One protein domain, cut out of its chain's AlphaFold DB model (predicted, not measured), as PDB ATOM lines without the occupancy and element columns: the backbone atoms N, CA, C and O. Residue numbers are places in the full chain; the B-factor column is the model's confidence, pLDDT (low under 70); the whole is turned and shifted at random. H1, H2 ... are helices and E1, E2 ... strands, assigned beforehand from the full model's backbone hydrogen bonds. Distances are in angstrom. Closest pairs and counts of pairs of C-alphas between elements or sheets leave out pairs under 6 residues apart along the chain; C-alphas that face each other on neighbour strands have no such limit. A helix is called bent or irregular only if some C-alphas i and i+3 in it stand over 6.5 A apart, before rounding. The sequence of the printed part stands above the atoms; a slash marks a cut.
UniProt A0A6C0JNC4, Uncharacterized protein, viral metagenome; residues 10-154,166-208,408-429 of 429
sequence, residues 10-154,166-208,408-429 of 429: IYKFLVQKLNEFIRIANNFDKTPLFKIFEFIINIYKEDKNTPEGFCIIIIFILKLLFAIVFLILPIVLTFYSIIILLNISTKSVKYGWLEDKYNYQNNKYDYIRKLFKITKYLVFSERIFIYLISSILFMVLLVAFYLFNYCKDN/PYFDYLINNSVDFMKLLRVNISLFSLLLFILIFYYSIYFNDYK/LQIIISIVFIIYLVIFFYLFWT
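What this domain is: This is residues 10 to 154, 166 to 208 and 408 to 429 of the 429 residues of an uncharacterized protein of viral metagenome (UniProt A0A6C0JNC4). Two long antiparallel helices, H3 and H5, lie side by side for part of their length, and a second antiparallel pair, H7 and H8, crosses over them, H8 packing on H3 and H7 on H5. At one end H2 of the helical hairpin H1 H2 packs on H3 and H8, with short H6 nearby; at the other end are H4 and the small strand hairpin E1 E2, and residues 97 to 102 stick out. The 210 printed residues include, in order, H1 H2 H3 H4 E1 E2 H5 H6 H7 H8; the class is mostly helix, and the sheet E1 - E2 is antiparallel. The whole is loose, radius of gyration of the C-alphas 21.2 A, with spans of 68 by 48 by 26 A.

How they stand to each other: H1, residues 10 to 25, and H2, residues 32 to 43, form a hairpin and touch, closest C-alphas Leu 14 and Ile 41, 6.5 A. H2 forms a hairpin with the hub H3, residues 54 to 96; only residues 63 to 71 of H3 touch it, closest C-alphas Ile 40 and Ala 67, 6.5 A. H4, residues 107 to 114, is irregular, with C-alphas 108 and 111 7.6 A apart. E1, residues 115 to 117, and E2, residues 123 to 125, form a hairpin, with N 116 and O 124 within hydrogen-bond range at 2.9 A. H5, residues 126 to 150, touches H3 at a shallow tilt of 24 degrees, opposite ways, closest C-alphas Val 69 and Phe 138, 6.3 A. H6, residues 169 to 174, and H7, residues 176 to 208, only just touch, with 3 pairs of C-alphas within 8 A, and only at the corner. H7 is irregular, with C-alphas 202 and 205 8.0 A apart. H7 touches H5 at a steep tilt of 41 degrees, closest C-alphas Ser 135 and Phe 189, 5.4 A. H8, residues 408 to 428, touches H3 at a steep tilt of 53 degrees, closest C-alphas Ser 81 and Ser 413, 5.1 A. H7 and H8 touch and run opposite ways at a shallow tilt of 1 degrees, closest C-alphas Leu 188 and Tyr 419, 7.2 A. H5 and H8 are apart. Every O i to N i+4 pair is within hydrogen-bond range in H1, H2, H6 and H8; the counts are 36 of 39 in H3, 20 of 21 in H5, 27 of 29 in H7 and 0 of 4 in H4, where 4 of 5 O i to N i+3 pairs are.

Where its parts are: H1 begins at C-alpha 10, (-20.944, -40.339, -69.010). H3 is 60.0 A long, H7 46.1 A, H5 35.9 A and H8 30.3 A, ending at C-alpha 428, (-26.307, -25.803, -91.750).

The domain as a whole: The C-alphas farthest apart, Asn 49 and Glu 99, are 71.3 A apart. Residues 155 to 165 and 209 to 407 are not printed; the C-alpha gaps are 11.5 A and 17.9 A. Mean pLDDT of the printed part is 74.6; 75 residues are under 70, among them 24 to 63 and 166 to 179.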
ATOM      1  N   ILE A  10     -21.374 -41.490 -68.214       59.94
ATOM      2  CA  ILE A  10     -20.944 -40.339 -69.010       59.94
ATOM      3  C   ILE A  10     -21.871 -40.112 -70.204       59.94
ATOM      4  O   ILE A  10     -22.227 -38.973 -70.476       59.94
ATOM      5  N   TYR A  11     -22.326 -41.170 -70.884       63.47
ATOM      6  CA  TYR A  11     -23.352 -41.038 -71.926       63.47
ATOM      7  C   TYR A  11     -24.640 -40.453 -71.338       63.47
ATOM      8  O   TYR A  11     -25.172 -39.484 -71.875       63.47
ATOM      9  N   LYS A  12     -25.089 -40.965 -70.183       67.06
ATOM     10  CA  LYS A  12     -26.237 -40.405 -69.454       67.06
ATOM     11  C   LYS A  12     -26.030 -38.934 -69.089       67.06
ATOM     12  O   LYS A  12     -26.931 -38.130 -69.310       67.06
ATOM     13  N   PHE A  13     -24.846 -38.573 -68.592       72.50
ATOM     14  CA  PHE A  13     -24.489 -37.186 -68.294       72.50
ATOM     15  C   PHE A  13     -24.500 -36.296 -69.548       72.50
ATOM     16  O   PHE A  13     -25.076 -35.212 -69.524       72.50
ATOM     17  N   LEU A  14     -23.914 -36.746 -70.662       64.19
ATOM     18  CA  LEU A  14     -23.882 -36.001 -71.924       64.19
ATOM     19  C   LEU A  14     -25.281 -35.833 -72.526       64.19
ATOM     20  O   LEU A  14     -25.604 -34.746 -72.989       64.19
ATOM     21  N   VAL A  15     -26.129 -36.865 -72.474       68.19
ATOM     22  CA  VAL A  15     -27.544 -36.785 -72.882       68.19
ATOM     23  C   VAL A  15     -28.310 -35.815 -71.986       68.19
ATOM     24  O   VAL A  15     -29.085 -35.003 -72.480       68.19
ATOM     25  N   GLN A  16     -28.068 -35.838 -70.675       77.69
ATOM     26  CA  GLN A  16     -28.658 -34.871 -69.753       77.69
ATOM     27  C   GLN A  16     -28.226 -33.438 -70.096       77.69
ATOM     28  O   GLN A  16     -29.075 -32.552 -70.175       77.69
ATOM     29  N   LYS A  17     -26.934 -33.207 -70.367       73.94
ATOM     30  CA  LYS A  17     -26.421 -31.898 -70.797       73.94
ATOM     31  C   LYS A  17     -26.933 -31.469 -72.164       73.94
ATOM     32  O   LYS A  17     -27.213 -30.289 -72.338       73.94
ATOM     33  N   LEU A  18     -27.130 -32.397 -73.099       68.56
ATOM     34  CA  LEU A  18     -27.806 -32.111 -74.362       68.56
ATOM     35  C   LEU A  18     -29.237 -31.670 -74.124       68.56
ATOM     36  O   LEU A  18     -29.636 -30.661 -74.674       68.56
ATOM     37  N   ASN A  19     -29.995 -32.377 -73.289       72.38
ATOM     38  CA  ASN A  19     -31.378 -32.016 -72.986       72.38
ATOM     39  C   ASN A  19     -31.466 -30.659 -72.271       72.38
ATOM     40  O   ASN A  19     -32.367 -29.874 -72.557       72.38
ATOM     41  N   GLU A  20     -30.516 -30.348 -71.382       76.19
ATOM     42  CA  GLU A  20     -30.371 -29.010 -70.795       76.19
ATOM     43  C   GLU A  20     -30.070 -27.957 -71.873       76.19
ATOM     44  O   GLU A  20     -30.719 -26.911 -71.899       76.19
ATOM     45  N   PHE A  21     -29.137 -28.241 -72.787       66.50
ATOM     46  CA  PHE A  21     -28.786 -27.356 -73.895       66.50
ATOM     47  C   PHE A  21     -29.951 -27.163 -74.873       66.50
ATOM     48  O   PHE A  21     -30.233 -26.027 -75.220       66.50
ATOM     49  N   ILE A  22     -30.677 -28.223 -75.243       65.38
ATOM     50  CA  ILE A  22     -31.921 -28.191 -76.029       65.38
ATOM     51  C   ILE A  22     -32.916 -27.272 -75.340       65.38
ATOM     52  O   ILE A  22     -33.413 -26.338 -75.951       65.38
ATOM     53  N   ARG A  23     -33.146 -27.452 -74.036       71.75
ATOM     54  CA  ARG A  23     -34.095 -26.622 -73.291       71.75
ATOM     55  C   ARG A  23     -33.719 -25.137 -73.301       71.75
ATOM     56  O   ARG A  23     -34.610 -24.296 -73.344       71.75
ATOM     57  N   ILE A  24     -32.423 -24.822 -73.270       68.75
ATOM     58  CA  ILE A  24     -31.891 -23.452 -73.380       68.75
ATOM     59  C   ILE A  24     -31.972 -22.940 -74.830       68.75
ATOM     60  O   ILE A  24     -32.256 -21.767 -75.060       68.75
ATOM     61  N   ALA A  25     -31.749 -23.818 -75.806       58.06
ATOM     62  CA  ALA A  25     -31.687 -23.528 -77.231       58.06
ATOM     63  C   ALA A  25     -33.021 -23.737 -77.967       58.06
ATOM     64  O   ALA A  25     -33.047 -23.567 -79.177       58.06
ATOM     65  N   ASN A  26     -34.128 -24.038 -77.278       57.53
ATOM     66  CA  ASN A  26     -35.456 -24.295 -77.864       57.53
ATOM     67  C   ASN A  26     -36.033 -23.106 -78.669       57.53
ATOM     68  O   ASN A  26     -37.058 -23.254 -79.324       57.53
ATOM     69  N   ASN A  27     -35.368 -21.943 -78.663       55.22
ATOM     70  CA  ASN A  27     -35.667 -20.801 -79.539       55.22
ATOM     71  C   ASN A  27     -34.765 -20.719 -80.793       55.22
ATOM     72  O   ASN A  27     -34.922 -19.816 -81.610       55.22
ATOM     73  N   PHE A  28     -33.809 -21.634 -80.943       50.28
ATOM     74  CA  PHE A  28     -32.788 -21.685 -81.988       50.28
ATOM     75  C   PHE A  28     -32.677 -23.115 -82.533       50.28
ATOM     76  O   PHE A  28     -31.640 -23.776 -82.418       50.28
ATOM     77  N   ASP A  29     -33.767 -23.600 -83.122       48.62
ATOM     78  CA  ASP A  29     -33.761 -24.866 -83.850       48.62
ATOM     79  C   ASP A  29     -32.650 -24.854 -84.917       48.62
ATOM     80  O   ASP A  29     -32.554 -23.932 -85.728       48.62
ATOM     81  N   LYS A  30     -31.827 -25.913 -84.933       58.19
ATOM     82  CA  LYS A  30     -30.825 -26.219 -85.978       58.19
ATOM     83  C   LYS A  30     -29.578 -25.325 -86.027       58.19
ATOM     84  O   LYS A  30     -29.013 -25.113 -87.100       58.19
ATOM     85  N   THR A  31     -29.075 -24.843 -84.892       63.06
ATOM     86  CA  THR A  31     -27.739 -24.217 -84.907       63.06
ATOM     87  C   THR A  31     -26.634 -25.252 -85.195       63.06
ATOM     88  O   THR A  31     -26.708 -26.391 -84.731       63.06
ATOM     89  N   PRO A  32     -25.559 -24.877 -85.906       61.12
ATOM     90  CA  PRO A  32     -24.403 -25.748 -86.143       61.12
ATOM     91  C   PRO A  32     -23.778 -26.319 -84.858       61.12
ATOM     92  O   PRO A  32     -23.345 -27.465 -84.830       61.12
ATOM     93  N   LEU A  33     -23.804 -25.548 -83.764       64.50
ATOM     94  CA  LEU A  33     -23.383 -25.989 -82.428       64.50
ATOM     95  C   LEU A  33     -24.226 -27.158 -81.908       64.50
ATOM     96  O   LEU A  33     -23.671 -28.113 -81.373       64.50
ATOM     97  N   PHE A  34     -25.545 -27.114 -82.100       66.38
ATOM     98  CA  PHE A  34     -26.443 -28.189 -81.689       66.38
ATOM     99  C   PHE A  34     -26.116 -29.515 -82.400       66.38
ATOM    100  O   PHE A  34     -25.923 -30.531 -81.731       66.38
ATOM    101  N   LYS A  35     -25.923 -29.492 -83.728       63.78
ATOM    102  CA  LYS A  35     -25.515 -30.686 -84.493       63.78
ATOM    103  C   LYS A  35     -24.141 -31.223 -84.058       63.78
ATOM    104  O   LYS A  35     -23.930 -32.433 -84.053       63.78
ATOM    105  N   ILE A  36     -23.213 -30.353 -83.647       64.56
ATOM    106  CA  ILE A  36     -21.915 -30.765 -83.079       64.56
ATOM    107  C   ILE A  36     -22.109 -31.505 -81.746       64.56
ATOM    108  O   ILE A  36     -21.468 -32.532 -81.525       64.56
ATOM    109  N   PHE A  37     -22.999 -31.033 -80.869       65.00
ATOM    110  CA  PHE A  37     -23.306 -31.711 -79.604       65.00
ATOM    111  C   PHE A  37     -23.994 -33.067 -79.814       65.00
ATOM    112  O   PHE A  37     -23.578 -34.053 -79.201       65.00
ATOM    113  N   GLU A  38     -24.984 -33.155 -80.708       63.66
ATOM    114  CA  GLU A  38     -25.592 -34.437 -81.102       63.66
ATOM    115  C   GLU A  38     -24.547 -35.410 -81.657       63.66
ATOM    116  O   GLU A  38     -24.525 -36.594 -81.313       63.66
ATOM    117  N   PHE A  39     -23.631 -34.899 -82.479       62.31
ATOM    118  CA  PHE A  39     -22.545 -35.679 -83.046       62.31
ATOM    119  C   PHE A  39     -21.583 -36.213 -81.967       62.31
ATOM    120  O   PHE A  39     -21.250 -37.399 -81.982       62.31
ATOM    121  N   ILE A  40     -21.206 -35.397 -80.976       64.25
ATOM    122  CA  ILE A  40     -20.407 -35.844 -79.822       64.25
ATOM    123  C   ILE A  40     -21.132 -36.970 -79.074       64.25
ATOM    124  O   ILE A  40     -20.518 -37.976 -78.736       64.25
ATOM    125  N   ILE A  41     -22.440 -36.864 -78.856       65.06
ATOM    126  CA  ILE A  41     -23.220 -37.893 -78.147       65.06
ATOM    127  C   ILE A  41     -23.296 -39.192 -78.937       65.06
ATOM    128  O   ILE A  41     -23.205 -40.270 -78.349       65.06
ATOM    129  N   ASN A  42     -23.386 -39.104 -80.264       61.56
ATOM    130  CA  ASN A  42     -23.318 -40.267 -81.140       61.56
ATOM    131  C   ASN A  42     -21.970 -40.999 -81.046       61.56
ATOM    132  O   ASN A  42     -21.959 -42.222 -81.164       61.56
ATOM    133  N   ILE A  43     -20.860 -40.303 -80.758       61.25
ATOM    134  CA  ILE A  43     -19.559 -40.948 -80.491       61.25
ATOM    135  C   ILE A  43     -19.600 -41.816 -79.224       61.25
ATOM    136  O   ILE A  43     -18.979 -42.882 -79.169       61.25
ATOM    137  N   TYR A  44     -20.347 -41.381 -78.208       61.50
ATOM    138  CA  TYR A  44     -20.461 -42.066 -76.917       61.50
ATOM    139  C   TYR A  44     -21.664 -43.010 -76.810       61.50
ATOM    140  O   TYR A  44     -21.865 -43.612 -75.753       61.50
ATOM    141  N   LYS A  45     -22.462 -43.151 -77.875       60.97
ATOM    142  CA  LYS A  45     -23.633 -44.032 -77.902       60.97
ATOM    143  C   LYS A  45     -23.200 -45.499 -77.783       60.97
ATOM    144  O   LYS A  45     -22.173 -45.890 -78.327       60.97
ATOM    145  N   GLU A  46     -23.982 -46.270 -77.025       52.66
ATOM    146  CA  GLU A  46     -23.673 -47.615 -76.514       52.66
ATOM    147  C   GLU A  46     -22.897 -48.541 -77.473       52.66
ATOM    148  O   GLU A  46     -23.418 -48.988 -78.498       52.66
ATOM    149  N   ASP A  47     -21.688 -48.936 -77.054       51.88
ATOM    150  CA  ASP A  47     -21.008 -50.132 -77.557       51.88
ATOM    151  C   ASP A  47     -21.678 -51.363 -76.928       51.88
ATOM    152  O   ASP A  47     -21.359 -51.757 -75.809       51.88
ATOM    153  N   LYS A  48     -22.633 -51.975 -77.637       45.19
ATOM    154  CA  LYS A  48     -23.433 -53.110 -77.127       45.19
ATOM    155  C   LYS A  48     -22.637 -54.383 -76.791       45.19
ATOM    156  O   LYS A  48     -23.195 -55.280 -76.173       45.19
ATOM    157  N   ASN A  49     -21.361 -54.463 -77.172       48.66
ATOM    158  CA  ASN A  49     -20.475 -55.587 -76.866       48.66
ATOM    159  C   ASN A  49     -19.228 -55.058 -76.145       48.66
ATOM    160  O   ASN A  49     -18.242 -54.685 -76.784       48.66
ATOM    161  N   THR A  50     -19.290 -54.994 -74.820       47.97
ATOM    162  CA  THR A  50     -18.212 -54.501 -73.961       47.97
ATOM    163  C   THR A  50     -17.071 -55.524 -73.856       47.97
ATOM    164  O   THR A  50     -17.301 -56.659 -73.442       47.97
ATOM    165  N   PRO A  51     -15.818 -55.173 -74.196       46.28
ATOM    166  CA  PRO A  51     -14.661 -55.893 -73.665       46.28
ATOM    167  C   PRO A  51     -14.528 -55.578 -72.164       46.28
ATOM    168  O   PRO A  51     -14.645 -54.421 -71.777       46.28
ATOM    169  N   GLU A  52     -14.281 -56.567 -71.305       40.25
ATOM    170  CA  GLU A  52     -14.085 -56.336 -69.864       40.25
ATOM    171  C   GLU A  52     -12.741 -55.620 -69.568       40.25
ATOM    172  O   GLU A  52     -11.713 -55.912 -70.183       40.25
ATOM    173  N   GLY A  53     -12.726 -54.691 -68.599       48.75
ATOM    174  CA  GLY A  53     -11.503 -54.126 -67.998       48.75
ATOM    175  C   GLY A  53     -10.839 -52.928 -68.714       48.75
ATOM    176  O   GLY A  53     -11.498 -52.116 -69.360       48.75
ATOM    177  N   PHE A  54      -9.508 -52.801 -68.555       42.78
ATOM    178  CA  PHE A  54      -8.617 -51.689 -68.981       42.78
ATOM    179  C   PHE A  54      -8.835 -51.184 -70.427       42.78
ATOM    180  O   PHE A  54      -8.634 -50.004 -70.719       42.78
ATOM    181  N   CYS A  55      -9.329 -52.047 -71.318       53.34
ATOM    182  CA  CYS A  55      -9.702 -51.698 -72.689       53.34
ATOM    183  C   CYS A  55     -10.825 -50.648 -72.776       53.34
ATOM    184  O   CYS A  55     -10.784 -49.809 -73.673       53.34
ATOM    185  N   ILE A  56     -11.789 -50.630 -71.843       57.50
ATOM    186  CA  ILE A  56     -12.884 -49.637 -71.819       57.50
ATOM    187  C   ILE A  56     -12.330 -48.229 -71.589       57.50
ATOM    188  O   ILE A  56     -12.719 -47.287 -72.277       57.50
ATOM    189  N   ILE A  57     -11.387 -48.092 -70.652       57.59
ATOM    190  CA  ILE A  57     -10.765 -46.808 -70.308       57.59
ATOM    191  C   ILE A  57      -9.975 -46.270 -71.507       57.59
ATOM    192  O   ILE A  57     -10.108 -45.099 -71.854       57.59
ATOM    193  N   ILE A  58      -9.205 -47.124 -72.190       60.50
ATOM    194  CA  ILE A  58      -8.452 -46.733 -73.391       60.50
ATOM    195  C   ILE A  58      -9.389 -46.283 -74.516       60.50
ATOM    196  O   ILE A  58      -9.160 -45.239 -75.124       60.50
ATOM    197  N   ILE A  59     -10.456 -47.039 -74.785       60.91
ATOM    198  CA  ILE A  59     -11.439 -46.695 -75.824       60.91
ATOM    199  C   ILE A  59     -12.127 -45.369 -75.495       60.91
ATOM    200  O   ILE A  59     -12.320 -44.533 -76.377       60.91
ATOM    201  N   PHE A  60     -12.465 -45.151 -74.225       63.38
ATOM    202  CA  PHE A  60     -13.054 -43.903 -73.764       63.38
ATOM    203  C   PHE A  60     -12.110 -42.710 -73.970       63.38
ATOM    204  O   PHE A  60     -12.512 -41.700 -74.549       63.38
ATOM    205  N   ILE A  61     -10.842 -42.844 -73.568       66.19
ATOM    206  CA  ILE A  61      -9.814 -41.815 -73.778       66.19
ATOM    207  C   ILE A  61      -9.652 -41.519 -75.272       66.19
ATOM    208  O   ILE A  61      -9.602 -40.354 -75.661       66.19
ATOM    209  N   LEU A  62      -9.631 -42.546 -76.125       67.69
ATOM    210  CA  LEU A  62      -9.560 -42.369 -77.574       67.69
ATOM    211  C   LEU A  62     -10.770 -41.597 -78.107       67.69
ATOM    212  O   LEU A  62     -10.578 -40.613 -78.813       67.69
ATOM    213  N   LYS A  63     -12.003 -41.974 -77.740       69.12
ATOM    214  CA  LYS A  63     -13.236 -41.267 -78.147       69.12
ATOM    215  C   LYS A  63     -13.218 -39.787 -77.745       69.12
ATOM    216  O   LYS A  63     -13.604 -38.928 -78.541       69.12
ATOM    217  N   LEU A  64     -12.708 -39.478 -76.554       72.75
ATOM    218  CA  LEU A  64     -12.537 -38.105 -76.083       72.75
ATOM    219  C   LEU A  64     -11.486 -37.340 -76.889       72.75
ATOM    220  O   LEU A  64     -11.754 -36.226 -77.340       72.75
ATOM    221  N   LEU A  65     -10.321 -37.946 -77.121       73.94
ATOM    222  CA  LEU A  65      -9.268 -37.361 -77.950       73.94
ATOM    223  C   LEU A  65      -9.751 -37.120 -79.385       73.94
ATOM    224  O   LEU A  65      -9.447 -36.073 -79.954       73.94
ATOM    225  N   PHE A  66     -10.561 -38.025 -79.940       73.38
ATOM    226  CA  PHE A  66     -11.199 -37.850 -81.244       73.38
ATOM    227  C   PHE A  66     -12.107 -36.623 -81.272       73.38
ATOM    228  O   PHE A  66     -11.946 -35.771 -82.142       73.38
ATOM    229  N   ALA A  67     -13.019 -36.482 -80.310       71.94
ATOM    230  CA  ALA A  67     -13.898 -35.317 -80.254       71.94
ATOM    231  C   ALA A  67     -13.099 -34.005 -80.124       71.94
ATOM    232  O   ALA A  67     -13.362 -33.039 -80.840       71.94
ATOM    233  N   ILE A  68     -12.074 -33.980 -79.268       78.38
ATOM    234  CA  ILE A  68     -11.238 -32.792 -79.066       78.38
ATOM    235  C   ILE A  68     -10.465 -32.438 -80.342       78.38
ATOM    236  O   ILE A  68     -10.482 -31.288 -80.776       78.38
ATOM    237  N   VAL A  69      -9.805 -33.404 -80.979       79.69
ATOM    238  CA  VAL A  69      -8.897 -33.123 -82.100       79.69
ATOM    239  C   VAL A  69      -9.621 -32.938 -83.434       79.69
ATOM    240  O   VAL A  69      -9.179 -32.133 -84.248       79.69
ATOM    241  N   PHE A  70     -10.752 -33.608 -83.664       75.62
ATOM    242  CA  PHE A  70     -11.494 -33.483 -84.925       75.62
ATOM    243  C   PHE A  70     -12.533 -32.353 -84.920       75.62
ATOM    244  O   PHE A  70     -12.872 -31.860 -85.993       75.62
ATOM    245  N   LEU A  71     -13.040 -31.925 -83.757       75.75
ATOM    246  CA  LEU A  71     -14.048 -30.854 -83.683       75.75
ATOM    247  C   LEU A  71     -13.500 -29.579 -83.051       75.75
ATOM    248  O   LEU A  71     -13.661 -28.497 -83.606       75.75
ATOM    249  N   ILE A  72     -12.855 -29.689 -81.889       81.00
ATOM    250  CA  ILE A  72     -12.485 -28.514 -81.093       81.00
ATOM    251  C   ILE A  72     -11.202 -27.873 -81.633       81.00
ATOM    252  O   ILE A  72     -11.146 -26.655 -81.806       81.00
ATOM    253  N   LEU A  73     -10.181 -28.673 -81.946       85.75
ATOM    254  CA  LEU A  73      -8.874 -28.177 -82.387       85.75
ATOM    255  C   LEU A  73      -8.942 -27.286 -83.649       85.75
ATOM    256  O   LEU A  73      -8.353 -26.206 -83.610       85.75
ATOM    257  N   PRO A  74      -9.670 -27.635 -84.733       83.88
ATOM    258  CA  PRO A  74      -9.790 -26.761 -85.907       83.88
ATOM    259  C   PRO A  74     -10.438 -25.407 -85.595       83.88
ATOM    260  O   PRO A  74     -10.023 -24.374 -86.126       83.88
ATOM    261  N   ILE A  75     -11.431 -25.391 -84.699       83.38
ATOM    262  CA  ILE A  75     -12.109 -24.166 -84.260       83.38
ATOM    263  C   ILE A  75     -11.137 -23.292 -83.460       83.38
ATOM    264  O   ILE A  75     -10.993 -22.103 -83.748       83.38
ATOM    265  N   VAL A  76     -10.413 -23.883 -82.502       88.38
ATOM    266  CA  VAL A  76      -9.408 -23.178 -81.688       88.38
ATOM    267  C   VAL A  76      -8.302 -22.587 -82.566       88.38
ATOM    268  O   VAL A  76      -7.948 -21.420 -82.396       88.38
ATOM    269  N   LEU A  77      -7.793 -23.347 -83.540       89.38
ATOM    270  CA  LEU A  77      -6.770 -22.865 -84.474       89.38
ATOM    271  C   LEU A  77      -7.287 -21.742 -85.382       89.38
ATOM    272  O   LEU A  77      -6.535 -20.812 -85.682       89.38
ATOM    273  N   THR A  78      -8.564 -21.774 -85.768       87.69
ATOM    274  CA  THR A  78      -9.188 -20.674 -86.517       87.69
ATOM    275  C   THR A  78      -9.208 -19.384 -85.698       87.69
ATOM    276  O   THR A  78      -8.725 -18.354 -86.168       87.69
ATOM    277  N   PHE A  79      -9.695 -19.426 -84.452       88.62
ATOM    278  CA  PHE A  79      -9.692 -18.247 -83.574       88.62
ATOM    279  C   PHE A  79      -8.276 -17.740 -83.296       88.62
ATOM    280  O   PHE A  79      -8.027 -16.536 -83.358       88.62
ATOM    281  N   TYR A  80      -7.339 -18.653 -83.049       90.31
ATOM    282  CA  TYR A  80      -5.930 -18.320 -82.874       90.31
ATOM    283  C   TYR A  80      -5.355 -17.589 -84.100       90.31
ATOM    284  O   TYR A  80      -4.715 -16.545 -83.950       90.31
ATOM    285  N   SER A  81      -5.655 -18.070 -85.311       89.06
ATOM    286  CA  SER A  81      -5.228 -17.442 -86.570       89.06
ATOM    287  C   SER A  81      -5.810 -16.032 -86.735       89.06
ATOM    288  O   SER A  81      -5.081 -15.095 -87.058       89.06
ATOM    289  N   ILE A  82      -7.103 -15.847 -86.436       88.12
ATOM    290  CA  ILE A  82      -7.774 -14.536 -86.499       88.12
ATOM    291  C   ILE A  82      -7.129 -13.540 -85.528       88.12
ATOM    292  O   ILE A  82      -6.836 -12.407 -85.910       88.12
ATOM    293  N   ILE A  83      -6.859 -13.957 -84.286       88.44
ATOM    294  CA  ILE A  83      -6.193 -13.110 -83.283       88.44
ATOM    295  C   ILE A  83      -4.806 -12.676 -83.777       88.44
ATOM    296  O   ILE A  83      -4.444 -11.503 -83.658       88.44
ATOM    297  N   ILE A  84      -4.029 -13.593 -84.362       86.69
ATOM    298  CA  ILE A  84      -2.721 -13.266 -84.949       86.69
ATOM    299  C   ILE A  84      -2.867 -12.241 -86.076       86.69
ATOM    300  O   ILE A  84      -2.121 -11.261 -86.098       86.69
ATOM    301  N   LEU A  85      -3.826 -12.432 -86.983       88.62
ATOM    302  CA  LEU A  85      -4.057 -11.528 -88.108       88.62
ATOM    303  C   LEU A  85      -4.444 -10.116 -87.640       88.62
ATOM    304  O   LEU A  85      -3.910  -9.127 -88.147       88.62
ATOM    305  N   LEU A  86      -5.312 -10.014 -86.630       87.38
ATOM    306  CA  LEU A  86      -5.697  -8.739 -86.018       87.38
ATOM    307  C   LEU A  86      -4.503  -8.031 -85.371       87.38
ATOM    308  O   LEU A  86      -4.341  -6.817 -85.533       87.38
ATOM    309  N   ASN A  87      -3.639  -8.783 -84.686       84.81
ATOM    310  CA  ASN A  87      -2.420  -8.248 -84.085       84.81
ATOM    311  C   ASN A  87      -1.446  -7.728 -85.148       84.81
ATOM    312  O   ASN A  87      -0.951  -6.609 -85.020       84.81
ATOM    313  N   ILE A  88      -1.218  -8.499 -86.217       85.75
ATOM    314  CA  ILE A  88      -0.382  -8.092 -87.355       85.75
ATOM    315  C   ILE A  88      -0.920  -6.799 -87.972       85.75
ATOM    316  O   ILE A  88      -0.151  -5.858 -88.168       85.75
ATOM    317  N   SER A  89      -2.227  -6.739 -88.247       84.31
ATOM    318  CA  SER A  89      -2.886  -5.572 -88.840       84.31
ATOM    319  C   SER A  89      -2.715  -4.331 -87.962       84.31
ATOM    320  O   SER A  89      -2.144  -3.328 -88.392       84.31
ATOM    321  N   THR A  90      -3.107  -4.436 -86.690       83.94
ATOM    322  CA  THR A  90      -3.033  -3.333 -85.722       83.94
ATOM    323  C   THR A  90      -1.606  -2.815 -85.573       83.94
ATOM    324  O   THR A  90      -1.370  -1.606 -85.550       83.94
ATOM    325  N   LYS A  91      -0.637  -3.729 -85.485       83.19
ATOM    326  CA  LYS A  91       0.775  -3.390 -85.352       83.19
ATOM    327  C   LYS A  91       1.345  -2.764 -86.624       83.19
ATOM    328  O   LYS A  91       2.066  -1.780 -86.524       83.19
ATOM    329  N   SER A  92       0.971  -3.267 -87.799       84.44
ATOM    330  CA  SER A  92       1.384  -2.710 -89.094       84.44
ATOM    331  C   SER A  92       0.920  -1.262 -89.258       84.44
ATOM    332  O   SER A  92       1.717  -0.396 -89.616       84.44
ATOM    333  N   VAL A  93      -0.346  -0.981 -88.918       83.75
ATOM    334  CA  VAL A  93      -0.886   0.386 -88.940       83.75
ATOM    335  C   VAL A  93      -0.065   1.282 -88.023       83.75
ATOM    336  O   VAL A  93       0.459   2.286 -88.486       83.75
ATOM    337  N   LYS A  94       0.111   0.906 -86.749       80.81
ATOM    338  CA  LYS A  94       0.892   1.697 -85.781       80.81
ATOM    339  C   LYS A  94       2.327   1.941 -86.245       80.81
ATOM    340  O   LYS A  94       2.804   3.066 -86.159       80.81
ATOM    341  N   TYR A  95       2.985   0.905 -86.756       82.75
ATOM    342  CA  TYR A  95       4.353   0.969 -87.255       82.75
ATOM    343  C   TYR A  95       4.514   1.962 -88.418       82.75
ATOM    344  O   TYR A  95       5.538   2.638 -88.509       82.75
ATOM    345  N   GLY A  96       3.495   2.107 -89.271       81.06
ATOM    346  CA  GLY A  96       3.489   3.082 -90.366       81.06
ATOM    347  C   GLY A  96       3.591   4.547 -89.919       81.06
ATOM    348  O   GLY A  96       4.101   5.363 -90.681       81.06
ATOM    349  N   TRP A  97       3.166   4.870 -88.693       81.94
ATOM    350  CA  TRP A  97       3.151   6.236 -88.147       81.94
ATOM    351  C   TRP A  97       4.380   6.587 -87.295       81.94
ATOM    352  O   TRP A  97       4.451   7.688 -86.756       81.94
ATOM    353  N   LEU A  98       5.325   5.661 -87.115       81.44
ATOM    354  CA  LEU A  98       6.508   5.894 -86.287       81.44
ATOM    355  C   LEU A  98       7.623   6.579 -87.082       81.44
ATOM    356  O   LEU A  98       8.040   6.076 -88.126       81.44
ATOM    357  N   GLU A  99       8.143   7.682 -86.539       79.88
ATOM    358  CA  GLU A  99       9.334   8.368 -87.064       79.88
ATOM    359  C   GLU A  99      10.597   7.526 -86.838       79.88
ATOM    360  O   GLU A  99      11.344   7.229 -87.769       79.88
ATOM    361  N   ASP A 100      10.794   7.074 -85.599       79.56
ATOM    362  CA  ASP A 100      11.894   6.204 -85.197       79.56
ATOM    363  C   ASP A 100      11.443   4.733 -85.210       79.56
ATOM    364  O   ASP A 100      10.586   4.325 -84.422       79.56
ATOM    365  N   LYS A 101      12.044   3.923 -86.092       84.94
ATOM    366  CA  LYS A 101      11.668   2.516 -86.312       84.94
ATOM    367  C   LYS A 101      12.665   1.541 -85.698       84.94
ATOM    368  O   LYS A 101      13.865   1.585 -85.986       84.94
ATOM    369  N   TYR A 102      12.146   0.619 -84.894       84.81
ATOM    370  CA  TYR A 102      12.914  -0.433 -84.234       84.81
ATOM    371  C   TYR A 102      12.484  -1.827 -84.681       84.81
ATOM    372  O   TYR A 102      11.312  -2.075 -84.974       84.81
ATOM    373  N   ASN A 103      13.423  -2.776 -84.644       86.44
ATOM    374  CA  ASN A 103      13.198  -4.149 -85.097       86.44
ATOM    375  C   ASN A 103      12.045  -4.839 -84.351       86.44
ATOM    376  O   ASN A 103      11.309  -5.621 -84.947       86.44
ATOM    377  N   TYR A 104      11.837  -4.548 -83.062       82.19
ATOM    378  CA  TYR A 104      10.739  -5.125 -82.289       82.19
ATOM    379  C   TYR A 104       9.368  -4.635 -82.774       82.19
ATOM    380  O   TYR A 104       8.386  -5.353 -82.603       82.19
ATOM    381  N   GLN A 105       9.272  -3.457 -83.384       81.38
ATOM    382  CA  GLN A 105       8.019  -2.913 -83.915       81.38
ATOM    383  C   GLN A 105       7.715  -3.474 -85.310       81.38
ATOM    384  O   GLN A 105       6.574  -3.435 -85.766       81.38
ATOM    385  N   ASN A 106       8.720  -4.046 -85.971       84.75
ATOM    386  CA  ASN A 106       8.603  -4.608 -87.302       84.75
ATOM    387  C   ASN A 106       8.044  -6.035 -87.270       84.75
ATOM    388  O   ASN A 106       8.673  -6.961 -86.751       84.75
ATOM    389  N   ASN A 107       6.891  -6.239 -87.909       82.69
ATOM    390  CA  ASN A 107       6.269  -7.559 -88.038       82.69
ATOM    391  C   ASN A 107       7.167  -8.584 -88.752       82.69
ATOM    392  O   ASN A 107       7.027  -9.782 -88.507       82.69
ATOM    393  N   LYS A 108       8.121  -8.139 -89.587       85.31
ATOM    394  CA  LYS A 108       9.109  -9.020 -90.223       85.31
ATOM    395  C   LYS A 108       9.908  -9.805 -89.184       85.31
ATOM    396  O   LYS A 108      10.145 -10.983 -89.406       85.31
ATOM    397  N   TYR A 109      10.290  -9.193 -88.060       84.69
ATOM    398  CA  TYR A 109      11.192  -9.786 -87.063       84.69
ATOM    399  C   TYR A 109      10.479 -10.350 -85.828       84.69
ATOM    400  O   TYR A 109      11.130 -10.834 -84.904       84.69
ATOM    401  N   ASP A 110       9.145 -10.338 -85.802       80.19
ATOM    402  CA  ASP A 110       8.362 -10.797 -84.647       80.19
ATOM    403  C   ASP A 110       8.655 -12.239 -84.241       80.19
ATOM    404  O   ASP A 110       8.655 -12.568 -83.052       80.19
ATOM    405  N   TYR A 111       8.927 -13.089 -85.228       81.12
ATOM    406  CA  TYR A 111       9.233 -14.497 -85.016       81.12
ATOM    407  C   TYR A 111      10.512 -14.705 -84.194       81.12
ATOM    408  O   TYR A 111      10.579 -15.656 -83.416       81.12
ATOM    409  N   ILE A 112      11.486 -13.783 -84.292       84.31
ATOM    410  CA  ILE A 112      12.781 -13.865 -83.597       84.31
ATOM    411  C   ILE A 112      12.571 -13.932 -82.087       84.31
ATOM    412  O   ILE A 112      13.267 -14.670 -81.397       84.31
ATOM    413  N   ARG A 113      11.547 -13.237 -81.569       76.56
ATOM    414  CA  ARG A 113      11.241 -13.187 -80.132       76.56
ATOM    415  C   ARG A 113      10.987 -14.561 -79.510       76.56
ATOM    416  O   ARG A 113      11.174 -14.725 -78.308       76.56
ATOM    417  N   LYS A 114      10.514 -15.511 -80.312       81.69
ATOM    418  CA  LYS A 114      10.038 -16.827 -79.881       81.69
ATOM    419  C   LYS A 114      10.634 -17.935 -80.753       81.69
ATOM    420  O   LYS A 114       9.944 -18.889 -81.111       81.69
ATOM    421  N   LEU A 115      11.906 -17.785 -81.124       85.25
ATOM    422  CA  LEU A 115      12.682 -18.855 -81.741       85.25
ATOM    423  C   LEU A 115      13.158 -19.834 -80.675       85.25
ATOM    424  O   LEU A 115      13.695 -19.439 -79.643       85.25
ATOM    425  N   PHE A 116      13.023 -21.117 -80.963       80.62
ATOM    426  CA  PHE A 116      13.573 -22.172 -80.133       80.62
ATOM    427  C   PHE A 116      14.127 -23.286 -81.014       80.62
ATOM    428  O   PHE A 116      13.827 -23.412 -82.205       80.62
ATOM    429  N   LYS A 117      14.996 -24.084 -80.410       82.81
ATOM    430  CA  LYS A 117      15.777 -25.105 -81.087       82.81
ATOM    431  C   LYS A 117      15.362 -26.475 -80.569       82.81
ATOM    432  O   LYS A 117      15.390 -26.698 -79.365       82.81
ATOM    433  N   ILE A 118      14.989 -27.378 -81.473       76.06
ATOM    434  CA  ILE A 118      14.593 -28.757 -81.141       76.06
ATOM    435  C   ILE A 118      15.811 -29.683 -81.182       76.06
ATOM    436  O   ILE A 118      16.022 -30.493 -80.288       76.06
ATOM    437  N   THR A 119      16.648 -29.544 -82.210       76.81
ATOM    438  CA  THR A 119      17.904 -30.297 -82.366       76.81
ATOM    439  C   THR A 119      19.021 -29.350 -82.771       76.81
ATOM    440  O   THR A 119      18.759 -28.181 -83.029       76.81
ATOM    441  N   LYS A 120      20.272 -29.825 -82.907       69.50
ATOM    442  CA  LYS A 120      21.405 -28.991 -83.359       69.50
ATOM    443  C   LYS A 120      21.105 -28.181 -84.641       69.50
ATOM    444  O   LYS A 120      21.680 -27.105 -84.786       69.50
ATOM    445  N   TYR A 121      20.188 -28.648 -85.488       72.06
ATOM    446  CA  TYR A 121      19.909 -28.077 -86.806       72.06
ATOM    447  C   TYR A 121      18.464 -27.603 -86.999       72.06
ATOM    448  O   TYR A 121      18.219 -26.788 -87.878       72.06
ATOM    449  N   LEU A 122      17.515 -28.078 -86.185       82.00
ATOM    450  CA  LEU A 122      16.104 -27.715 -86.312       82.00
ATOM    451  C   LEU A 122      15.755 -26.558 -85.382       82.00
ATOM    452  O   LEU A 122      15.688 -26.725 -84.161       82.00
ATOM    453  N   VAL A 123      15.513 -25.397 -85.984       86.19
ATOM    454  CA  VAL A 123      15.031 -24.185 -85.319       86.19
ATOM    455  C   VAL A 123      13.633 -23.872 -85.830       86.19
ATOM    456  O   VAL A 123      13.406 -23.918 -87.038       86.19
ATOM    457  N   PHE A 124      12.720 -23.529 -84.923       83.25
ATOM    458  CA  PHE A 124      11.358 -23.114 -85.244       83.25
ATOM    459  C   PHE A 124      10.979 -21.853 -84.474       83.25
ATOM    460  O   PHE A 124      11.476 -21.605 -83.375       83.25
ATOM    461  N   SER A 125      10.052 -21.079 -85.031       87.56
ATOM    462  CA  SER A 125       9.276 -20.141 -84.229       87.56
ATOM    463  C   SER A 125       8.137 -20.868 -83.521       87.56
ATOM    464  O   SER A 125       7.577 -21.842 -84.030       87.56
ATOM    465  N   GLU A 126       7.752 -20.367 -82.350       85.88
ATOM    466  CA  GLU A 126       6.616 -20.887 -81.578       85.88
ATOM    467  C   GLU A 126       5.328 -20.934 -82.410       85.88
ATOM    468  O   GLU A 126       4.579 -21.906 -82.340       85.88
ATOM    469  N   ARG A 127       5.101 -19.929 -83.268       85.38
ATOM    470  CA  ARG A 127       3.902 -19.859 -84.114       85.38
ATOM    471  C   ARG A 127       3.842 -21.020 -85.103       85.38
ATOM    472  O   ARG A 127       2.825 -21.705 -85.162       85.38
ATOM    473  N   ILE A 128       4.915 -21.252 -85.862       86.19
ATOM    474  CA  ILE A 128       4.975 -22.352 -86.838       86.19
ATOM    475  C   ILE A 128       4.889 -23.701 -86.133       86.19
ATOM    476  O   ILE A 128       4.184 -24.598 -86.593       86.19
ATOM    477  N   PHE A 129       5.561 -23.832 -84.992       88.69
ATOM    478  CA  PHE A 129       5.567 -25.074 -84.241       88.69
ATOM    479  C   PHE A 129       4.184 -25.478 -83.734       88.69
ATOM    480  O   PHE A 129       3.838 -26.651 -83.837       88.69
ATOM    481  N   ILE A 130       3.370 -24.528 -83.258       89.12
ATOM    482  CA  ILE A 130       1.990 -24.795 -82.822       89.12
ATOM    483  C   ILE A 130       1.159 -25.401 -83.964       89.12
ATOM    484  O   ILE A 130       0.486 -26.414 -83.759       89.12
ATOM    485  N   TYR A 131       1.225 -24.843 -85.177       90.31
ATOM    486  CA  TYR A 131       0.491 -25.403 -86.319       90.31
ATOM    487  C   TYR A 131       1.049 -26.761 -86.759       90.31
ATOM    488  O   TYR A 131       0.278 -27.665 -87.096       90.31
ATOM    489  N   LEU A 132       2.374 -26.927 -86.720       89.38
ATOM    490  CA  LEU A 132       3.036 -28.173 -87.098       89.38
ATOM    491  C   LEU A 132       2.650 -29.309 -86.148       89.38
ATOM    492  O   LEU A 132       2.208 -30.362 -86.603       89.38
ATOM    493  N   ILE A 133       2.762 -29.091 -84.834       89.50
ATOM    494  CA  ILE A 133       2.449 -30.123 -83.843       89.50
ATOM    495  C   ILE A 133       0.961 -30.458 -83.835       89.50
ATOM    496  O   ILE A 133       0.610 -31.627 -83.723       89.50
ATOM    497  N   SER A 134       0.092 -29.466 -84.053       90.06
ATOM    498  CA  SER A 134      -1.348 -29.696 -84.208       90.06
ATOM    499  C   SER A 134      -1.657 -30.567 -85.429       90.06
ATOM    500  O   SER A 134      -2.454 -31.498 -85.335       90.06
ATOM    501  N   SER A 135      -0.985 -30.318 -86.559       89.88
ATOM    502  CA  SER A 135      -1.145 -31.124 -87.777       89.88
ATOM    503  C   SER A 135      -0.630 -32.552 -87.591       89.88
ATOM    504  O   SER A 135      -1.298 -33.506 -87.980       89.88
ATOM    505  N   ILE A 136       0.530 -32.722 -86.948       89.00
ATOM    506  CA  ILE A 136       1.086 -34.048 -86.642       89.00
ATOM    507  C   ILE A 136       0.160 -34.807 -85.686       89.00
ATOM    508  O   ILE A 136      -0.154 -35.968 -85.941       89.00
ATOM    509  N   LEU A 137      -0.315 -34.157 -84.619       89.06
ATOM    510  CA  LEU A 137      -1.237 -34.748 -83.648       89.06
ATOM    511  C   LEU A 137      -2.520 -35.245 -84.326       89.06
ATOM    512  O   LEU A 137      -2.958 -36.365 -84.061       89.06
ATOM    513  N   PHE A 138      -3.086 -34.443 -85.230       88.50
ATOM    514  CA  PHE A 138      -4.246 -34.835 -86.023       88.50
ATOM    515  C   PHE A 138      -3.969 -36.090 -86.863       88.50
ATOM    516  O   PHE A 138      -4.737 -37.048 -86.806       88.50
ATOM    517  N   MET A 139      -2.851 -36.123 -87.597       85.00
ATOM    518  CA  MET A 139      -2.494 -37.262 -88.453       85.00
ATOM    519  C   MET A 139      -2.224 -38.539 -87.649       85.00
ATOM    520  O   MET A 139      -2.663 -39.616 -88.042       85.00
ATOM    521  N   VAL A 140      -1.554 -38.436 -86.498       85.88
ATOM    522  CA  VAL A 140      -1.308 -39.586 -85.612       85.88
ATOM    523  C   VAL A 140      -2.623 -40.162 -85.092       85.88
ATOM    524  O   VAL A 140      -2.813 -41.379 -85.123       85.88
ATOM    525  N   LEU A 141      -3.559 -39.311 -84.666       82.44
ATOM    526  CA  LEU A 141      -4.873 -39.765 -84.208       82.44
ATOM    527  C   LEU A 141      -5.721 -40.335 -85.347       82.44
ATOM    528  O   LEU A 141      -6.426 -41.318 -85.133       82.44
ATOM    529  N   LEU A 142      -5.613 -39.792 -86.562       80.31
ATOM    530  CA  LEU A 142      -6.235 -40.369 -87.753       80.31
ATOM    531  C   LEU A 142      -5.708 -41.785 -88.045       80.31
ATOM    532  O   LEU A 142      -6.486 -42.697 -88.313       80.31
ATOM    533  N   VAL A 143      -4.392 -41.993 -87.982       78.31
ATOM    534  CA  VAL A 143      -3.799 -43.324 -88.189       78.31
ATOM    535  C   VAL A 143      -4.218 -44.276 -87.072       78.31
ATOM    536  O   VAL A 143      -4.596 -45.412 -87.353       78.31
ATOM    537  N   ALA A 144      -4.231 -43.810 -85.819       73.44
ATOM    538  CA  ALA A 144      -4.744 -44.592 -84.700       73.44
ATOM    539  C   ALA A 144      -6.208 -45.000 -84.937       73.44
ATOM    540  O   ALA A 144      -6.534 -46.173 -84.794       73.44
ATOM    541  N   PHE A 145      -7.067 -44.077 -85.386       70.81
ATOM    542  CA  PHE A 145      -8.456 -44.370 -85.757       70.81
ATOM    543  C   PHE A 145      -8.546 -45.519 -86.761       70.81
ATOM    544  O   PHE A 145      -9.284 -46.479 -86.550       70.81
ATOM    545  N   TYR A 146      -7.768 -45.431 -87.840       67.12
ATOM    546  CA  TYR A 146      -7.776 -46.429 -88.902       67.12
ATOM    547  C   TYR A 146      -7.270 -47.794 -88.411       67.12
ATOM    548  O   TYR A 146      -7.918 -48.811 -88.645       67.12
ATOM    549  N   LEU A 147      -6.165 -47.827 -87.660       64.44
ATOM    550  CA  LEU A 147      -5.586 -49.062 -87.121       64.44
ATOM    551  C   LEU A 147      -6.477 -49.738 -86.068       64.44
ATOM    552  O   LEU A 147      -6.578 -50.965 -86.059       64.44
ATOM    553  N   PHE A 148      -7.152 -48.970 -85.206       60.66
ATOM    554  CA  PHE A 148      -8.099 -49.515 -84.225       60.66
ATOM    555  C   PHE A 148      -9.372 -50.069 -84.876       60.66
ATOM    556  O   PHE A 148      -9.976 -50.993 -84.328       60.66
ATOM    557  N   ASN A 149      -9.750 -49.557 -86.050       56.28
ATOM    558  CA  ASN A 149     -10.805 -50.155 -86.864       56.28
ATOM    559  C   ASN A 149     -10.322 -51.435 -87.565       56.28
ATOM    560  O   ASN A 149     -11.022 -52.441 -87.523       56.28
ATOM    561  N   TYR A 150      -9.101 -51.444 -88.111       46.09
ATOM    562  CA  TYR A 150      -8.552 -52.578 -88.869       46.09
ATOM    563  C   TYR A 150      -8.096 -53.770 -88.003       46.09
ATOM    564  O   TYR A 150      -8.126 -54.914 -88.452       46.09
ATOM    565  N   CYS A 151      -7.731 -53.558 -86.729       40.94
ATOM    566  CA  CYS A 151      -7.346 -54.634 -85.792       40.94
ATOM    567  C   CYS A 151      -8.449 -55.680 -85.512       40.94
ATOM    568  O   CYS A 151      -8.218 -56.620 -84.746       40.94
ATOM    569  N   LYS A 152      -9.639 -55.536 -86.106       43.59
ATOM    570  CA  LYS A 152     -10.756 -56.479 -86.003       43.59
ATOM    571  C   LYS A 152     -10.917 -57.406 -87.200       43.59
ATOM    572  O   LYS A 152     -11.257 -58.567 -86.986       43.59
ATOM    573  N   ASP A 153     -10.607 -56.944 -88.407       38.38
ATOM    574  CA  ASP A 153     -10.890 -57.708 -89.630       38.38
ATOM    575  C   ASP A 153      -9.941 -58.906 -89.807       38.38
ATOM    576  O   ASP A 153     -10.317 -59.935 -90.357       38.38
ATOM    577  N   ASN A 154      -8.739 -58.855 -89.223       37.12
ATOM    578  CA  ASN A 154      -7.754 -59.941 -89.319       37.12
ATOM    579  C   ASN A 154      -7.905 -61.054 -88.259       37.12
ATOM    580  O   ASN A 154      -7.017 -61.898 -88.126       37.12
ATOM    581  N   PRO A 166     -16.486 -53.705 -85.329       49.47
ATOM    582  CA  PRO A 166     -15.580 -52.546 -85.369       49.47
ATOM    583  C   PRO A 166     -16.041 -51.423 -84.431       49.47
ATOM    584  O   PRO A 166     -17.219 -51.084 -84.383       49.47
ATOM    585  N   TYR A 167     -15.135 -50.891 -83.606       52.19
ATOM    586  CA  TYR A 167     -15.524 -49.975 -82.517       52.19
ATOM    587  C   TYR A 167     -16.127 -48.658 -83.028       52.19
ATOM    588  O   TYR A 167     -16.889 -48.009 -82.319       52.19
ATOM    589  N   PHE A 168     -15.819 -48.281 -84.270       53.06
ATOM    590  CA  PHE A 168     -16.400 -47.122 -84.941       53.06
ATOM    591  C   PHE A 168     -17.260 -47.502 -86.154       53.06
ATOM    592  O   PHE A 168     -17.608 -46.619 -86.935       53.06
ATOM    593  N   ASP A 169     -17.662 -48.770 -86.309       51.34
ATOM    594  CA  ASP A 169     -18.472 -49.205 -87.463       51.34
ATOM    595  C   ASP A 169     -19.787 -48.438 -87.558       51.34
ATOM    596  O   ASP A 169     -20.231 -48.071 -88.639       51.34
ATOM    597  N   TYR A 170     -20.395 -48.135 -86.409       51.97
ATOM    598  CA  TYR A 170     -21.597 -47.309 -86.348       51.97
ATOM    599  C   TYR A 170     -21.350 -45.892 -86.894       51.97
ATOM    600  O   TYR A 170     -22.198 -45.347 -87.595       51.97
ATOM    601  N   LEU A 171     -20.188 -45.300 -86.611       54.03
ATOM    602  CA  LEU A 171     -19.844 -43.948 -87.056       54.03
ATOM    603  C   LEU A 171     -19.453 -43.914 -88.538       54.03
ATOM    604  O   LEU A 171     -19.808 -42.963 -89.226       54.03
ATOM    605  N   ILE A 172     -18.776 -44.951 -89.041       56.81
ATOM    606  CA  ILE A 172     -18.386 -45.061 -90.455       56.81
ATOM    607  C   ILE A 172     -19.592 -45.411 -91.338       56.81
ATOM    608  O   ILE A 172     -19.779 -44.785 -92.380       56.81
ATOM    609  N   ASN A 173     -20.433 -46.364 -90.918       49.34
ATOM    610  CA  ASN A 173     -21.503 -46.911 -91.760       49.34
ATOM    611  C   ASN A 173     -22.839 -46.156 -91.649       49.34
ATOM    612  O   ASN A 173     -23.590 -46.143 -92.619       49.34
ATOM    613  N   ASN A 174     -23.144 -45.504 -90.517       47.88
ATOM    614  CA  ASN A 174     -24.457 -44.864 -90.309       47.88
ATOM    615  C   ASN A 174     -24.429 -43.329 -90.291       47.88
ATOM    616  O   ASN A 174     -25.476 -42.712 -90.112       47.88
ATOM    617  N   SER A 175     -23.268 -42.690 -90.462       57.78
ATOM    618  CA  SER A 175     -23.147 -41.231 -90.381       57.78
ATOM    619  C   SER A 175     -22.416 -40.660 -91.596       57.78
ATOM    620  O   SER A 175     -21.206 -40.422 -91.591       57.78
ATOM    621  N   VAL A 176     -23.186 -40.392 -92.653       64.50
ATOM    622  CA  VAL A 176     -22.712 -39.698 -93.864       64.50
ATOM    623  C   VAL A 176     -22.032 -38.370 -93.506       64.50
ATOM    624  O   VAL A 176     -21.004 -38.017 -94.088       64.50
ATOM    625  N   ASP A 177     -22.550 -37.661 -92.505       63.97
ATOM    626  CA  ASP A 177     -22.022 -36.364 -92.084       63.97
ATOM    627  C   ASP A 177     -20.702 -36.481 -91.309       63.97
ATOM    628  O   ASP A 177     -19.831 -35.625 -91.456       63.97
ATOM    629  N   PHE A 178     -20.474 -37.593 -90.598       65.50
ATOM    630  CA  PHE A 178     -19.169 -37.887 -89.991       65.50
ATOM    631  C   PHE A 178     -18.090 -38.075 -91.049       65.50
ATOM    632  O   PHE A 178     -17.013 -37.497 -90.946       65.50
ATOM    633  N   MET A 179     -18.382 -38.853 -92.091       68.75
ATOM    634  CA  MET A 179     -17.414 -39.101 -93.158       68.75
ATOM    635  C   MET A 179     -17.121 -37.835 -93.971       68.75
ATOM    636  O   MET A 179     -15.974 -37.619 -94.370       68.75
ATOM    637  N   LYS A 180     -18.119 -36.960 -94.171       72.50
ATOM    638  CA  LYS A 180     -17.908 -35.622 -94.752       72.50
ATOM    639  C   LYS A 180     -16.999 -34.766 -93.866       72.50
ATOM    640  O   LYS A 180     -16.003 -34.244 -94.362       72.50
ATOM    641  N   LEU A 181     -17.302 -34.662 -92.569       74.38
ATOM    642  CA  LEU A 181     -16.511 -33.907 -91.593       74.38
ATOM    643  C   LEU A 181     -15.059 -34.399 -91.538       74.38
ATOM    644  O   LEU A 181     -14.116 -33.611 -91.604       74.38
ATOM    645  N   LEU A 182     -14.885 -35.717 -91.450       76.00
ATOM    646  CA  LEU A 182     -13.588 -36.375 -91.422       76.00
ATOM    647  C   LEU A 182     -12.781 -36.027 -92.675       76.00
ATOM    648  O   LEU A 182     -11.633 -35.606 -92.564       76.00
ATOM    649  N   ARG A 183     -13.392 -36.129 -93.862       78.44
ATOM    650  CA  ARG A 183     -12.744 -35.788 -95.135       78.44
ATOM    651  C   ARG A 183     -12.308 -34.324 -95.183       78.44
ATOM    652  O   ARG A 183     -11.206 -34.039 -95.635       78.44
ATOM    653  N   VAL A 184     -13.142 -33.404 -94.701       82.06
ATOM    654  CA  VAL A 184     -12.835 -31.963 -94.687       82.06
ATOM    655  C   VAL A 184     -11.671 -31.663 -93.743       82.06
ATOM    656  O   VAL A 184     -10.747 -30.947 -94.123       82.06
ATOM    657  N   ASN A 185     -11.664 -32.262 -92.551       83.81
ATOM    658  CA  ASN A 185     -10.563 -32.128 -91.599       83.81
ATOM    659  C   ASN A 185      -9.255 -32.742 -92.118       83.81
ATOM    660  O   ASN A 185      -8.206 -32.112 -92.008       83.81
ATOM    661  N   ILE A 186      -9.305 -33.932 -92.733       85.50
ATOM    662  CA  ILE A 186      -8.132 -34.549 -93.374       85.50
ATOM    663  C   ILE A 186      -7.556 -33.612 -94.431       85.50
ATOM    664  O   ILE A 186      -6.351 -33.358 -94.425       85.50
ATOM    665  N   SER A 187      -8.402 -33.073 -95.312       87.06
ATOM    666  CA  SER A 187      -7.977 -32.132 -96.347       87.06
ATOM    667  C   SER A 187      -7.353 -30.870 -95.750       87.06
ATOM    668  O   SER A 187      -6.289 -30.456 -96.207       87.06
ATOM    669  N   LEU A 188      -7.961 -30.291 -94.705       88.56
ATOM    670  CA  LEU A 188      -7.431 -29.113 -94.012       88.56
ATOM    671  C   LEU A 188      -6.032 -29.376 -93.446       88.56
ATOM    672  O   LEU A 188      -5.097 -28.648 -93.769       88.56
ATOM    673  N   PHE A 189      -5.880 -30.392 -92.594       89.62
ATOM    674  CA  PHE A 189      -4.610 -30.642 -91.909       89.62
ATOM    675  C   PHE A 189      -3.523 -31.152 -92.858       89.62
ATOM    676  O   PHE A 189      -2.355 -30.828 -92.660       89.62
ATOM    677  N   SER A 190      -3.889 -31.874 -93.919       88.56
ATOM    678  CA  SER A 190      -2.939 -32.269 -94.967       88.56
ATOM    679  C   SER A 190      -2.443 -31.057 -95.758       88.56
ATOM    680  O   SER A 190      -1.240 -30.919 -95.975       88.56
ATOM    681  N   LEU A 191      -3.345 -30.145 -96.141       90.94
ATOM    682  CA  LEU A 191      -2.983 -28.894 -96.808       90.94
ATOM    683  C   LEU A 191      -2.119 -28.008 -95.904       90.94
ATOM    684  O   LEU A 191      -1.103 -27.478 -96.349       90.94
ATOM    685  N   LEU A 192      -2.492 -27.873 -94.628       91.50
ATOM    686  CA  LEU A 192      -1.732 -27.107 -93.643       91.50
ATOM    687  C   LEU A 192      -0.321 -27.679 -93.474       91.50
ATOM    688  O   LEU A 192       0.654 -26.936 -93.553       91.50
ATOM    689  N   LEU A 193      -0.202 -28.998 -93.305       91.00
ATOM    690  CA  LEU A 193       1.087 -29.676 -93.197       91.00
ATOM    691  C   LEU A 193       1.944 -29.446 -94.449       91.00
ATOM    692  O   LEU A 193       3.127 -29.135 -94.326       91.00
ATOM    693  N   PHE A 194       1.348 -29.535 -95.640       92.06
ATOM    694  CA  PHE A 194       2.036 -29.263 -96.900       92.06
ATOM    695  C   PHE A 194       2.575 -27.827 -96.966       92.06
ATOM    696  O   PHE A 194       3.760 -27.634 -97.233       92.06
ATOM    697  N   ILE A 195       1.741 -26.826 -96.658       92.62
ATOM    698  CA  ILE A 195       2.143 -25.410 -96.630       92.62
ATOM    699  C   ILE A 195       3.302 -25.194 -95.647       92.62
ATOM    700  O   ILE A 195       4.280 -24.526 -95.987       92.62
ATOM    701  N   LEU A 196       3.217 -25.771 -94.444       91.69
ATOM    702  CA  LEU A 196       4.240 -25.624 -93.407       91.69
ATOM    703  C   LEU A 196       5.563 -26.280 -93.806       91.69
ATOM    704  O   LEU A 196       6.610 -25.650 -93.671       91.69
ATOM    705  N   ILE A 197       5.529 -27.516 -94.317       90.50
ATOM    706  CA  ILE A 197       6.733 -28.226 -94.772       90.50
ATOM    707  C   ILE A 197       7.376 -27.474 -95.934       90.50
ATOM    708  O   ILE A 197       8.589 -27.273 -95.929       90.50
ATOM    709  N   PHE A 198       6.581 -27.026 -96.907       91.50
ATOM    710  CA  PHE A 198       7.083 -26.299 -98.067       91.50
ATOM    711  C   PHE A 198       7.738 -24.973 -97.662       91.50
ATOM    712  O   PHE A 198       8.889 -24.720 -98.018       91.50
ATOM    713  N   TYR A 199       7.049 -24.168 -96.849       91.19
ATOM    714  CA  TYR A 199       7.595 -22.915 -96.329       91.19
ATOM    715  C   TYR A 199       8.886 -23.153 -95.542       91.19
ATOM    716  O   TYR A 199       9.902 -22.509 -95.798       91.19
ATOM    717  N   TYR A 200       8.874 -24.110 -94.612       87.81
ATOM    718  CA  TYR A 200      10.043 -24.406 -93.794       87.81
ATOM    719  C   TYR A 200      11.229 -24.883 -94.632       87.81
ATOM    720  O   TYR A 200      12.354 -24.469 -94.383       87.81
ATOM    721  N   SER A 201      10.981 -25.699 -95.659       88.25
ATOM    722  CA  SER A 201      12.029 -26.212 -96.548       88.25
ATOM    723  C   SER A 201      12.725 -25.091 -97.322       88.25
ATOM    724  O   SER A 201      13.945 -25.117 -97.464       88.25
ATOM    725  N   ILE A 202      11.977 -24.078 -97.777       90.62
ATOM    726  CA  ILE A 202      12.542 -22.910 -98.472       90.62
ATOM    727  C   ILE A 202      13.409 -22.071 -97.529       90.62
ATOM    728  O   ILE A 202      14.497 -21.640 -97.912       90.62
ATOM    729  N   TYR A 203      12.943 -21.845 -96.300       90.19
ATOM    730  CA  TYR A 203      13.579 -20.928 -95.348       90.19
ATOM    731  C   TYR A 203      14.441 -21.629 -94.290       90.19
ATOM    732  O   TYR A 203      14.837 -21.008 -93.307       90.19
ATOM    733  N   PHE A 204      14.758 -22.912 -94.472       88.25
ATOM    734  CA  PHE A 204      15.467 -23.719 -93.476       88.25
ATOM    735  C   PHE A 204      16.802 -23.089 -93.046       88.25
ATOM    736  O   PHE A 204      17.069 -22.928 -91.852       88.25
ATOM    737  N   ASN A 205      17.616 -22.680 -94.024       89.06
ATOM    738  CA  ASN A 205      18.903 -22.033 -93.767       89.06
ATOM    739  C   ASN A 205      18.719 -20.661 -93.107       89.06
ATOM    740  O   ASN A 205      19.421 -20.353 -92.150       89.06
ATOM    741  N   ASP A 206      17.724 -19.883 -93.544       90.62
ATOM    742  CA  ASP A 206      17.408 -18.581 -92.953       90.62
ATOM    743  C   ASP A 206      17.062 -18.700 -91.455       90.62
ATOM    744  O   ASP A 206      17.590 -17.941 -90.641       90.62
ATOM    745  N   TYR A 207      16.236 -19.678 -91.053       89.44
ATOM    746  CA  TYR A 207      15.923 -19.923 -89.634       89.44
ATOM    747  C   TYR A 207      17.177 -20.223 -88.813       89.44
ATOM    748  O   TYR A 207      17.330 -19.713 -87.697       89.44
ATOM    749  N   LYS A 208      18.070 -21.055 -89.356       88.12
ATOM    750  CA  LYS A 208      19.329 -21.411 -88.702       88.12
ATOM    751  C   LYS A 208      20.235 -20.188 -88.558       88.12
ATOM    752  O   LYS A 208      20.690 -19.908 -87.450       88.12
ATOM    753  N   LEU A 408       3.146 -16.093 -94.396       89.88
ATOM    754  CA  LEU A 408       2.700 -17.437 -94.024       89.88
ATOM    755  C   LEU A 408       1.463 -17.387 -93.116       89.88
ATOM    756  O   LEU A 408       0.502 -18.111 -93.352       89.88
ATOM    757  N   GLN A 409       1.464 -16.518 -92.101       89.88
ATOM    758  CA  GLN A 409       0.341 -16.370 -91.173       89.88
ATOM    759  C   GLN A 409      -0.925 -15.877 -91.879       89.88
ATOM    760  O   GLN A 409      -2.015 -16.355 -91.569       89.88
ATOM    761  N   ILE A 410      -0.797 -14.968 -92.850       89.81
ATOM    762  CA  ILE A 410      -1.924 -14.520 -93.677       89.81
ATOM    763  C   ILE A 410      -2.489 -15.695 -94.482       89.81
ATOM    764  O   ILE A 410      -3.695 -15.926 -94.441       89.81
ATOM    765  N   ILE A 411      -1.634 -16.477 -95.152       90.56
ATOM    766  CA  ILE A 411      -2.057 -17.651 -95.935       90.56
ATOM    767  C   ILE A 411      -2.782 -18.668 -95.042       90.56
ATOM    768  O   ILE A 411      -3.887 -19.094 -95.373       90.56
ATOM    769  N   ILE A 412      -2.199 -19.017 -93.891       91.75
ATOM    770  CA  ILE A 412      -2.806 -19.946 -92.925       91.75
ATOM    771  C   ILE A 412      -4.165 -19.418 -92.446       91.75
ATOM    772  O   ILE A 412      -5.141 -20.166 -92.417       91.75
ATOM    773  N   SER A 413      -4.261 -18.122 -92.137       90.81
ATOM    774  CA  SER A 413      -5.516 -17.502 -91.697       90.81
ATOM    775  C   SER A 413      -6.608 -17.590 -92.763       90.81
ATOM    776  O   SER A 413      -7.742 -17.929 -92.438       90.81
ATOM    777  N   ILE A 414      -6.275 -17.346 -94.035       90.00
ATOM    778  CA  ILE A 414      -7.222 -17.482 -95.153       90.00
ATOM    779  C   ILE A 414      -7.732 -18.926 -95.252       90.00
ATOM    780  O   ILE A 414      -8.938 -19.139 -95.362       90.00
ATOM    781  N   VAL A 415      -6.838 -19.917 -95.153       91.38
ATOM    782  CA  VAL A 415      -7.206 -21.343 -95.183       91.38
ATOM    783  C   VAL A 415      -8.178 -21.690 -94.049       91.38
ATOM    784  O   VAL A 415      -9.194 -22.338 -94.298       91.38
ATOM    785  N   PHE A 416      -7.923 -21.219 -92.825       89.81
ATOM    786  CA  PHE A 416      -8.814 -21.453 -91.682       89.81
ATOM    787  C   PHE A 416     -10.165 -20.735 -91.807       89.81
ATOM    788  O   PHE A 416     -11.191 -21.306 -91.442       89.81
ATOM    789  N   ILE A 417     -10.203 -19.518 -92.360       86.44
ATOM    790  CA  ILE A 417     -11.461 -18.799 -92.619       86.44
ATOM    791  C   ILE A 417     -12.310 -19.558 -93.646       86.44
ATOM    792  O   ILE A 417     -13.496 -19.784 -93.410       86.44
ATOM    793  N   ILE A 418     -11.708 -19.999 -94.756       87.69
ATOM    794  CA  ILE A 418     -12.398 -20.808 -95.775       87.69
ATOM    795  C   ILE A 418     -12.921 -22.106 -95.156       87.69
ATOM    796  O   ILE A 418     -14.076 -22.474 -95.373       87.69
ATOM    797  N   TYR A 419     -12.100 -22.778 -94.347       86.00
ATOM    798  CA  TYR A 419     -12.516 -23.975 -93.625       86.00
ATOM    799  C   TYR A 419     -13.726 -23.713 -92.727       86.00
ATOM    800  O   TYR A 419     -14.670 -24.491 -92.762       86.00
ATOM    801  N   LEU A 420     -13.737 -22.616 -91.967       82.56
ATOM    802  CA  LEU A 420     -14.841 -22.279 -91.072       82.56
ATOM    803  C   LEU A 420     -16.147 -22.053 -91.849       82.56
ATOM    804  O   LEU A 420     -17.193 -22.540 -91.427       82.56
ATOM    805  N   VAL A 421     -16.092 -21.400 -93.015       83.38
ATOM    806  CA  VAL A 421     -17.259 -21.243 -93.905       83.38
ATOM    807  C   VAL A 421     -17.778 -22.603 -94.384       83.38
ATOM    808  O   VAL A 421     -18.977 -22.868 -94.289       83.38
ATOM    809  N   ILE A 422     -16.889 -23.488 -94.849       81.75
ATOM    810  CA  ILE A 422     -17.253 -24.844 -95.300       81.75
ATOM    811  C   ILE A 422     -17.826 -25.668 -94.141       81.75
ATOM    812  O   ILE A 422     -18.835 -26.349 -94.303       81.75
ATOM    813  N   PHE A 423     -17.206 -25.589 -92.965       77.38
ATOM    814  CA  PHE A 423     -17.633 -26.279 -91.755       77.38
ATOM    815  C   PHE A 423     -19.048 -25.854 -91.350       77.38
ATOM    816  O   PHE A 423     -19.911 -26.706 -91.155       77.38
ATOM    817  N   PHE A 424     -19.327 -24.548 -91.300       73.88
ATOM    818  CA  PHE A 424     -20.670 -24.054 -90.996       73.88
ATOM    819  C   PHE A 424     -21.693 -24.440 -92.060       73.88
ATOM    820  O   PHE A 424     -22.799 -24.827 -91.698       73.88
ATOM    821  N   TYR A 425     -21.332 -24.403 -93.345       75.81
ATOM    822  CA  TYR A 425     -22.211 -24.857 -94.423       75.81
ATOM    823  C   TYR A 425     -22.615 -26.329 -94.250       75.81
ATOM    824  O   TYR A 425     -23.800 -26.641 -94.312       75.81
ATOM    825  N   LEU A 426     -21.656 -27.210 -93.943       70.12
ATOM    826  CA  LEU A 426     -21.893 -28.648 -93.750       70.12
ATOM    827  C   LEU A 426     -22.822 -28.966 -92.577       70.12
ATOM    828  O   LEU A 426     -23.538 -29.959 -92.632       70.12
ATOM    829  N   PHE A 427     -22.800 -28.150 -91.522       63.06
ATOM    830  CA  PHE A 427     -23.704 -28.298 -90.381       63.06
ATOM    831  C   PHE A 427     -24.987 -27.465 -90.516       63.06
ATOM    832  O   PHE A 427     -25.918 -27.655 -89.737       63.06
ATOM    833  N   TRP A 428     -25.083 -26.557 -91.483       60.09
ATOM    834  CA  TRP A 428     -26.307 -25.803 -91.750       60.09
ATOM    835  C   TRP A 428     -27.270 -26.591 -92.643       60.09
ATOM    836  O   TRP A 428     -28.455 -26.685 -92.327       60.09
ATOM    837  N   THR A 429     -26.748 -27.211 -93.708       51.25
ATOM    838  CA  THR A 429     -27.467 -28.215 -94.516       51.25
ATOM    839  C   THR A 429     -27.715 -29.478 -93.708       51.25
ATOM    840  O   THR A 429     -28.826 -30.035 -93.800       51.25
TER     841      THR A 429